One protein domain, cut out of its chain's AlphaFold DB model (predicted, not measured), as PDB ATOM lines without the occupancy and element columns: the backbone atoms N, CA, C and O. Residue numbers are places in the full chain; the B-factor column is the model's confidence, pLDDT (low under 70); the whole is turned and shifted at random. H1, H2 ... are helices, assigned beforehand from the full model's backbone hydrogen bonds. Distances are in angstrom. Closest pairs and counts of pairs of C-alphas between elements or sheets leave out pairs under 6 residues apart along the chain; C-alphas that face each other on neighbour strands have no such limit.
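AT A GLANCE: This is residues 42 to 105 of the 287 residues of an uncharacterized protein of Aspergillus terreus (UniProt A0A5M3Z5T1). Five helices form a ring in the order H1, H3, H4, H5, H2, loosely closed between H2 and H1. H3, the longest, is one side of it, with H1 by its first part and H4 folding back from its end. The 64 printed residues hold H1 to H5 in chain order and no named strand: all helix, mostly crossed, compact with a radius of gyration of the C-alphas of 11.2 A, spanning 29 by 24 by 19 A.

HOW THE PARTS SIT: H3, residues 67 to 81, touches H1, residues 45 to 50, with residues 69 to 73 alone; the closest C-alphas, Val 48 and Asn 69, are 5.4 A apart. H3 touches H4, residues 83 to 91, with residues 74 to 78 alone, at a steep tilt of 54 degrees, opposite ways; the closest C-alphas, Thr 78 and Val 86, are 6.1 A apart. H4 touches H5, residues 96 to 104, about perpendicular at 77 degrees; the closest C-alphas, Cys 91 and Asp 98, are 4.4 A apart. H5 and H2, residues 54 to 60, only just touch, with 3 pairs of C-alphas within 8 A, the closest Arg 58 and Asn 97 at 6.4 A. H1 and H2 are close but not clearly touching. Every O i to N i+4 pair is within hydrogen-bond range in H1, H3 and H4, against 2 of 3 in H2 and 4 of 5 in H5.

IN THESE COORDINATES: H3 measures 20.9 A from C-alpha 67 to C-alpha 81, H5 12.8 A, H4 11.4 A, H2 10.2 A and H1 8.8 A. H1 begins at C-alpha 45 (-35.992, -6.233, 227.509), and H5 ends at C-alpha 104 (-38.583, 0.604, 251.019).

THE WHOLE: The two farthest C-alphas, Pro 42 and Gly 94, are 31.6 A apart. The printed part has no cut, no link is long, and no printed residue is under pLDDT 70.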
ATOM      1  N   PRO A  42     -42.660   2.110 228.298       88.56
ATOM      2  CA  PRO A  42     -42.162   1.001 227.493       88.56
ATOM      3  C   PRO A  42     -41.151   0.145 228.263       88.56
ATOM      4  O   PRO A  42     -40.274   0.667 228.950       88.56
ATOM      5  N   VAL A  43     -41.273  -1.173 228.121       93.44
ATOM      6  CA  VAL A  43     -40.343  -2.138 228.718       93.44
ATOM      7  C   VAL A  43     -39.111  -2.264 227.827       93.44
ATOM      8  O   VAL A  43     -39.228  -2.501 226.624       93.44
ATOM      9  N   ASP A  44     -37.931  -2.160 228.430       94.62
ATOM     10  CA  ASP A  44     -36.653  -2.459 227.795       94.62
ATOM     11  C   ASP A  44     -36.190  -3.866 228.206       94.62
ATOM     12  O   ASP A  44     -35.650  -4.093 229.291       94.62
ATOM     13  N   GLU A  45     -36.386  -4.832 227.307       95.12
ATOM     14  CA  GLU A  45     -35.992  -6.233 227.509       95.12
ATOM     15  C   GLU A  45     -34.489  -6.428 227.725       95.12
ATOM     16  O   GLU A  45     -34.077  -7.416 228.341       95.12
ATOM     17  N   HIS A  46     -33.651  -5.517 227.225       94.06
ATOM     18  CA  HIS A  46     -32.227  -5.552 227.521       94.06
ATOM     19  C   HIS A  46     -32.026  -5.265 229.009       94.06
ATOM     20  O   HIS A  46     -31.428  -6.080 229.708       94.06
ATOM     21  N   VAL A  47     -32.615  -4.183 229.528       94.31
ATOM     22  CA  VAL A  47     -32.543  -3.846 230.959       94.31
ATOM     23  C   VAL A  47     -33.101  -4.969 231.832       94.31
ATOM     24  O   VAL A  47     -32.430  -5.373 232.779       94.31
ATOM     25  N   VAL A  48     -34.269  -5.526 231.492       94.56
ATOM     26  CA  VAL A  48     -34.892  -6.626 232.253       94.56
ATOM     27  C   VAL A  48     -33.939  -7.815 232.425       94.56
ATOM     28  O   VAL A  48     -33.877  -8.395 233.508       94.56
ATOM     29  N   LYS A  49     -33.160  -8.168 231.395       93.62
ATOM     30  CA  LYS A  49     -32.161  -9.248 231.496       93.62
ATOM     31  C   LYS A  49     -31.048  -8.905 232.487       93.62
ATOM     32  O   LYS A  49     -30.691  -9.749 233.312       93.62
ATOM     33  N   PHE A  50     -30.540  -7.672 232.437       94.25
ATOM     34  CA  PHE A  50     -29.469  -7.203 233.321       94.25
ATOM     35  C   PHE A  50     -29.905  -7.025 234.775       94.25
ATOM     36  O   PHE A  50     -29.050  -7.096 235.647       94.25
ATOM     37  N   LEU A  51     -31.202  -6.896 235.076       93.56
ATOM     38  CA  LEU A  51     -31.690  -6.844 236.464       93.56
ATOM     39  C   LEU A  51     -31.399  -8.125 237.270       93.56
ATOM     40  O   LEU A  51     -31.477  -8.106 238.495       93.56
ATOM     41  N   SER A  52     -31.005  -9.224 236.618       91.81
ATOM     42  CA  SER A  52     -30.500 -10.416 237.317       91.81
ATOM     43  C   SER A  52     -29.129 -10.186 237.972       91.81
ATOM     44  O   SER A  52     -28.768 -10.908 238.899       91.81
ATOM     45  N   ASP A  53     -28.355  -9.202 237.497       94.69
ATOM     46  CA  ASP A  53     -27.092  -8.792 238.109       94.69
ATOM     47  C   ASP A  53     -27.361  -7.839 239.294       94.69
ATOM     48  O   ASP A  53     -27.992  -6.791 239.118       94.69
ATOM     49  N   PRO A  54     -26.862  -8.137 240.510       92.44
ATOM     50  CA  PRO A  54     -27.129  -7.309 241.686       92.44
ATOM     51  C   PRO A  54     -26.637  -5.857 241.580       92.44
ATOM     52  O   PRO A  54     -27.244  -4.962 242.174       92.44
ATOM     53  N   LYS A  55     -25.548  -5.581 240.855       93.69
ATOM     54  CA  LYS A  55     -25.040  -4.210 240.684       93.69
ATOM     55  C   LYS A  55     -25.923  -3.433 239.718       93.69
ATOM     56  O   LYS A  55     -26.266  -2.285 240.006       93.69
ATOM     57  N   GLU A  56     -26.332  -4.064 238.621       94.62
ATOM     58  CA  GLU A  56     -27.239  -3.451 237.646       94.62
ATOM     59  C   GLU A  56     -28.628  -3.198 238.240       94.62
ATOM     60  O   GLU A  56     -29.198  -2.126 238.006       94.62
ATOM     61  N   PHE A  57     -29.128  -4.133 239.057       93.50
ATOM     62  CA  PHE A  57     -30.339  -3.960 239.861       93.50
ATOM     63  C   PHE A  57     -30.208  -2.725 240.758       93.50
ATOM     64  O   PHE A  57     -31.036  -1.816 240.705       93.50
ATOM     65  N   ARG A  58     -29.112  -2.630 241.525       90.69
ATOM     66  CA  ARG A  58     -28.877  -1.506 242.442       90.69
ATOM     67  C   ARG A  58     -28.827  -0.162 241.737       90.69
ATOM     68  O   ARG A  58     -29.423   0.792 242.224       90.69
ATOM     69  N   ALA A  59     -28.121  -0.079 240.616       92.25
ATOM     70  CA  ALA A  59     -27.928   1.182 239.907       92.25
ATOM     71  C   ALA A  59     -29.246   1.798 239.400       92.25
ATOM     72  O   ALA A  59     -29.280   2.982 239.065       92.25
ATOM     73  N   ARG A  60     -30.319   0.997 239.332       92.06
ATOM     74  CA  ARG A  60     -31.606   1.356 238.728       92.06
ATOM     75  C   ARG A  60     -32.756   1.533 239.716       92.06
ATOM     76  O   ARG A  60     -33.769   2.076 239.296       92.06
ATOM     77  N   MET A  61     -32.612   1.124 240.981       84.88
ATOM     78  CA  MET A  61     -33.712   1.161 241.964       84.88
ATOM     79  C   MET A  61     -34.312   2.560 242.179       84.88
ATOM     80  O   MET A  61     -35.516   2.670 242.363       84.88
ATOM     81  N   ASP A  62     -33.508   3.622 242.087       80.12
ATOM     82  CA  ASP A  62     -33.955   4.998 242.371       80.12
ATOM     83  C   ASP A  62     -34.298   5.798 241.096       80.12
ATOM     84  O   ASP A  62     -34.342   7.030 241.099       80.12
ATOM     85  N   GLN A  63     -34.494   5.114 239.962       85.88
ATOM     86  CA  GLN A  63     -34.747   5.754 238.672       85.88
ATOM     87  C   GLN A  63     -36.231   5.667 238.288       85.88
ATOM     88  O   GLN A  63     -36.709   4.607 237.893       85.88
ATOM     89  N   LEU A  64     -36.915   6.819 238.264       74.69
ATOM     90  CA  LEU A  64     -38.353   6.985 237.957       74.69
ATOM     91  C   LEU A  64     -38.833   6.409 236.599       74.69
ATOM     92  O   LEU A  64     -40.024   6.424 236.313       74.69
ATOM     93  N   GLY A  65     -37.929   5.941 235.731       83.69
ATOM     94  CA  GLY A  65     -38.254   5.312 234.442       83.69
ATOM     95  C   GLY A  65     -38.108   3.787 234.419       83.69
ATOM     96  O   GLY A  65     -38.376   3.178 233.386       83.69
ATOM     97  N   GLN A  66     -37.655   3.168 235.511       87.62
ATOM     98  CA  GLN A  66     -37.315   1.740 235.539       87.62
ATOM     99  C   GLN A  66     -38.438   0.851 236.088       87.62
ATOM    100  O   GLN A  66     -38.348  -0.370 235.959       87.62
ATOM    101  N   ASP A  67     -39.515   1.428 236.630       81.38
ATOM    102  CA  ASP A  67     -40.613   0.703 237.289       81.38
ATOM    103  C   ASP A  67     -41.188  -0.427 236.427       81.38
ATOM    104  O   ASP A  67     -41.392  -1.544 236.899       81.38
ATOM    105  N   SER A  68     -41.397  -0.171 235.131       87.62
ATOM    106  CA  SER A  68     -41.937  -1.174 234.200       87.62
ATOM    107  C   SER A  68     -40.956  -2.330 233.955       87.62
ATOM    108  O   SER A  68     -41.382  -3.478 233.827       87.62
ATOM    109  N   ASN A  69     -39.646  -2.063 233.977       91.88
ATOM    110  CA  ASN A  69     -38.612  -3.091 233.847       91.88
ATOM    111  C   ASN A  69     -38.524  -3.953 235.113       91.88
ATOM    112  O   ASN A  69     -38.499  -5.181 235.014       91.88
ATOM    113  N   PHE A  70     -38.537  -3.331 236.298       86.94
ATOM    114  CA  PHE A  70     -38.581  -4.060 237.571       86.94
ATOM    115  C   PHE A  70     -39.855  -4.891 237.706       86.94
ATOM    116  O   PHE A  70     -39.777  -6.046 238.124       86.94
ATOM    117  N   LEU A  71     -41.007  -4.351 237.299       83.69
ATOM    118  CA  LEU A  71     -42.273  -5.077 237.315       83.69
ATOM    119  C   LEU A  71     -42.196  -6.343 236.456       83.69
ATOM    120  O   LEU A  71     -42.477  -7.432 236.953       83.69
ATOM    121  N   VAL A  72     -41.770  -6.232 235.192       87.38
ATOM    122  CA  VAL A  72     -41.636  -7.400 234.304       87.38
ATOM    123  C   VAL A  72     -40.612  -8.397 234.846       87.38
ATOM    124  O   VAL A  72     -40.871  -9.602 234.842       87.38
ATOM    125  N   PHE A  73     -39.474  -7.920 235.350       90.69
ATOM    126  CA  PHE A  73     -38.462  -8.774 235.965       90.69
ATOM    127  C   PHE A  73     -39.022  -9.567 237.156       90.69
ATOM    128  O   PHE A  73     -38.931 -10.794 237.169       90.69
ATOM    129  N   LEU A  74     -39.653  -8.900 238.128       83.56
ATOM    130  CA  LEU A  74     -40.188  -9.535 239.338       83.56
ATOM    131  C   LEU A  74     -41.384 -10.452 239.045       83.56
ATOM    132  O   LEU A  74     -41.530 -11.487 239.701       83.56
ATOM    133  N   VAL A  75     -42.205 -10.130 238.036       79.12
ATOM    134  CA  VAL A  75     -43.259 -11.033 237.542       79.12
ATOM    135  C   VAL A  75     -42.637 -12.316 236.995       79.12
ATOM    136  O   VAL A  75     -43.030 -13.397 237.426       79.12
ATOM    137  N   ARG A  76     -41.603 -12.225 236.148       89.12
ATOM    138  CA  ARG A  76     -40.901 -13.410 235.618       89.12
ATOM    139  C   ARG A  76     -40.238 -14.236 236.719       89.12
ATOM    140  O   ARG A  76     -40.318 -15.462 236.697       89.12
ATOM    141  N   GLN A  77     -39.623 -13.588 237.709       86.56
ATOM    142  CA  GLN A  77     -39.094 -14.285 238.886       86.56
ATOM    143  C   GLN A  77     -40.220 -15.002 239.649       86.56
ATOM    144  O   GLN A  77     -40.068 -16.150 240.057       86.56
ATOM    145  N   THR A  78     -41.381 -14.364 239.798       76.38
ATOM    146  CA  THR A  78     -42.541 -14.953 240.479       76.38
ATOM    147  C   THR A  78     -43.108 -16.150 239.720       76.38
ATOM    148  O   THR A  78     -43.446 -17.153 240.345       76.38
ATOM    149  N   GLU A  79     -43.175 -16.086 238.391       80.31
ATOM    150  CA  GLU A  79     -43.592 -17.208 237.540       80.31
ATOM    151  C   GLU A  79     -42.609 -18.383 237.615       80.31
ATOM    152  O   GLU A  79     -43.031 -19.536 237.653       80.31
ATOM    153  N   ALA A  80     -41.305 -18.101 237.688       88.94
ATOM    154  CA  ALA A  80     -40.264 -19.125 237.690       88.94
ATOM    155  C   ALA A  80     -40.125 -19.870 239.030       88.94
ATOM    156  O   ALA A  80     -39.942 -21.087 239.033       88.94
ATOM    157  N   LYS A  81     -40.178 -19.161 240.168       88.75
ATOM    158  CA  LYS A  81     -39.890 -19.739 241.504       88.75
ATOM    159  C   LYS A  81     -40.967 -19.489 242.566       88.75
ATOM    160  O   LYS A  81     -40.838 -19.959 243.694       88.75
ATOM    161  N   GLY A  82     -42.054 -18.804 242.215       74.25
ATOM    162  CA  GLY A  82     -43.149 -18.473 243.129       74.25
ATOM    163  C   GLY A  82     -42.880 -17.229 243.982       74.25
ATOM    164  O   GLY A  82     -41.749 -16.929 244.358       74.25
ATOM    165  N   TYR A  83     -43.950 -16.510 244.341       71.31
ATOM    166  CA  TYR A  83     -43.854 -15.215 245.033       71.31
ATOM    167  C   TYR A  83     -43.179 -15.308 246.410       71.31
ATOM    168  O   TYR A  83     -42.484 -14.385 246.815       71.31
ATOM    169  N   GLN A  84     -43.345 -16.427 247.124       78.38
ATOM    170  CA  GLN A  84     -42.747 -16.635 248.449       78.38
ATOM    171  C   GLN A  84     -41.213 -16.660 248.362       78.38
ATOM    172  O   GLN A  84     -40.538 -16.034 249.176       78.38
ATOM    173  N   ALA A  85     -40.662 -17.342 247.351       80.75
ATOM    174  CA  ALA A  85     -39.221 -17.395 247.117       80.75
ATOM    175  C   ALA A  85     -38.675 -16.026 246.690       80.75
ATOM    176  O   ALA A  85     -37.637 -15.604 247.189       80.75
ATOM    177  N   VAL A  86     -39.402 -15.307 245.827       79.94
ATOM    178  CA  VAL A  86     -39.042 -13.942 245.408       79.94
ATOM    179  C   VAL A  86     -38.993 -12.993 246.604       79.94
ATOM    180  O   VAL A  86     -38.003 -12.294 246.778       79.94
ATOM    181  N   VAL A  87     -40.012 -12.990 247.463       73.12
ATOM    182  CA  VAL A  87     -40.028 -12.120 248.648       73.12
ATOM    183  C   VAL A  87     -38.875 -12.454 249.601       73.12
ATOM    184  O   VAL A  87     -38.193 -11.543 250.062       73.12
ATOM    185  N   ASN A  88     -38.608 -13.737 249.865       83.38
ATOM    186  CA  ASN A  88     -37.476 -14.122 250.713       83.38
ATOM    187  C   ASN A  88     -36.132 -13.672 250.120       83.38
ATOM    188  O   ASN A  88     -35.301 -13.115 250.831       83.38
ATOM    189  N   GLU A  89     -35.930 -13.865 248.817       87.06
ATOM    190  CA  GLU A  89     -34.681 -13.514 248.139       87.06
ATOM    191  C   GLU A  89     -34.448 -12.003 248.076       87.06
ATOM    192  O   GLU A  89     -33.361 -11.537 248.415       87.06
ATOM    193  N   TYR A  90     -35.460 -11.240 247.664       83.50
ATOM    194  CA  TYR A  90     -35.306  -9.816 247.377       83.50
ATOM    195  C   TYR A  90     -35.651  -8.905 248.551       83.50
ATOM    196  O   TYR A  90     -35.296  -7.739 248.486       83.50
ATOM    197  N   CYS A  91     -36.304  -9.382 249.614       78.19
ATOM    198  CA  CYS A  91     -36.628  -8.533 250.766       78.19
ATOM    199  C   CYS A  91     -36.034  -9.029 252.088       78.19
ATOM    200  O   CYS A  91     -35.904  -8.222 253.003       78.19
ATOM    201  N   PHE A  92     -35.714 -10.321 252.243       83.75
ATOM    202  CA  PHE A  92     -35.406 -10.897 253.563       83.75
ATOM    203  C   PHE A  92     -34.056 -11.625 253.661       83.75
ATOM    204  O   PHE A  92     -33.753 -12.185 254.715       83.75
ATOM    205  N   SER A  93     -33.239 -11.624 252.606       87.38
ATOM    206  CA  SER A  93     -32.022 -12.445 252.525       87.38
ATOM    207  C   SER A  93     -30.796 -11.881 253.267       87.38
ATOM    208  O   SER A  93     -29.834 -12.615 253.491       87.38
ATOM    209  N   GLY A  94     -30.828 -10.619 253.703       84.56
ATOM    210  CA  GLY A  94     -29.761  -9.920 254.434       84.56
ATOM    211  C   GLY A  94     -28.603  -9.377 253.580       84.56
ATOM    212  O   GLY A  94     -27.559  -9.008 254.125       84.56
ATOM    213  N   GLY A  95     -28.723  -9.360 252.256       86.94
ATOM    214  CA  GLY A  95     -27.762  -8.759 251.331       86.94
ATOM    215  C   GLY A  95     -27.991  -7.255 251.097       86.94
ATOM    216  O   GLY A  95     -28.868  -6.592 251.640       86.94
ATOM    217  N   ARG A  96     -27.162  -6.641 250.250       87.12
ATOM    218  CA  ARG A  96     -27.188  -5.175 250.098       87.12
ATOM    219  C   ARG A  96     -28.455  -4.635 249.420       87.12
ATOM    220  O   ARG A  96     -28.877  -3.515 249.714       87.12
ATOM    221  N   ASN A  97     -28.996  -5.367 248.449       86.19
ATOM    222  CA  ASN A  97     -30.150  -4.906 247.674       86.19
ATOM    223  C   ASN A  97     -31.453  -5.156 248.415       86.19
ATOM    224  O   ASN A  97     -32.305  -4.276 248.453       86.19
ATOM    225  N   ASP A  98     -31.573  -6.311 249.047       83.81
ATOM    226  CA  ASP A  98     -32.719  -6.661 249.866       83.81
ATOM    227  C   ASP A  98     -32.802  -5.823 251.137       83.81
ATOM    228  O   ASP A  98     -33.897  -5.415 251.476       83.81
ATOM    229  N   GLU A  99     -31.691  -5.423 251.764       85.69
ATOM    230  CA  GLU A  99     -31.733  -4.432 252.852       85.69
ATOM    231  C   GLU A  99     -32.348  -3.095 252.397       85.69
ATOM    232  O   GLU A  99     -33.041  -2.416 253.155       85.69
ATOM    233  N   THR A 100     -32.129  -2.717 251.134       82.44
ATOM    234  CA  THR A 100     -32.730  -1.503 250.560       82.44
ATOM    235  C   THR A 100     -34.207  -1.703 250.245       82.44
ATOM    236  O   THR A 100     -35.017  -0.864 250.624       82.44
ATOM    237  N   LEU A 101     -34.577  -2.829 249.632       78.94
ATOM    238  CA  LEU A 101     -35.980  -3.159 249.365       78.94
ATOM    239  C   LEU A 101     -36.779  -3.360 250.661       78.94
ATOM    240  O   LEU A 101     -37.917  -2.914 250.757       78.94
ATOM    241  N   PHE A 102     -36.170  -3.957 251.685       80.88
ATOM    242  CA  PHE A 102     -36.737  -4.094 253.021       80.88
ATOM    243  C   PHE A 102     -37.033  -2.728 253.634       80.88
ATOM    244  O   PHE A 102     -38.120  -2.528 254.164       80.88
ATOM    245  N   ALA A 103     -36.099  -1.775 253.538       79.38
ATOM    246  CA  ALA A 103     -36.332  -0.408 253.997       79.38
ATOM    247  C   ALA A 103     -37.456   0.283 253.199       79.38
ATOM    248  O   ALA A 103     -38.291   0.963 253.796       79.38
ATOM    249  N   GLN A 104     -37.529   0.055 251.883       75.31
ATOM    250  CA  GLN A 104     -38.583   0.604 251.019       75.31
ATOM    251  C   GLN A 104     -39.987   0.067 251.336       75.31
ATOM    252  O   GLN A 104     -40.964   0.760 251.060       75.31
ATOM    253  N   LEU A 105     -40.126  -1.094 251.998       70.25
ATOM    254  CA  LEU A 105     -41.426  -1.549 252.531       70.25
ATOM    255  C   LEU A 105     -42.047  -0.550 253.526       70.25
ATOM    256  O   LEU A 105     -43.237  -0.646 253.826       70.25
TER     257      LEU A 105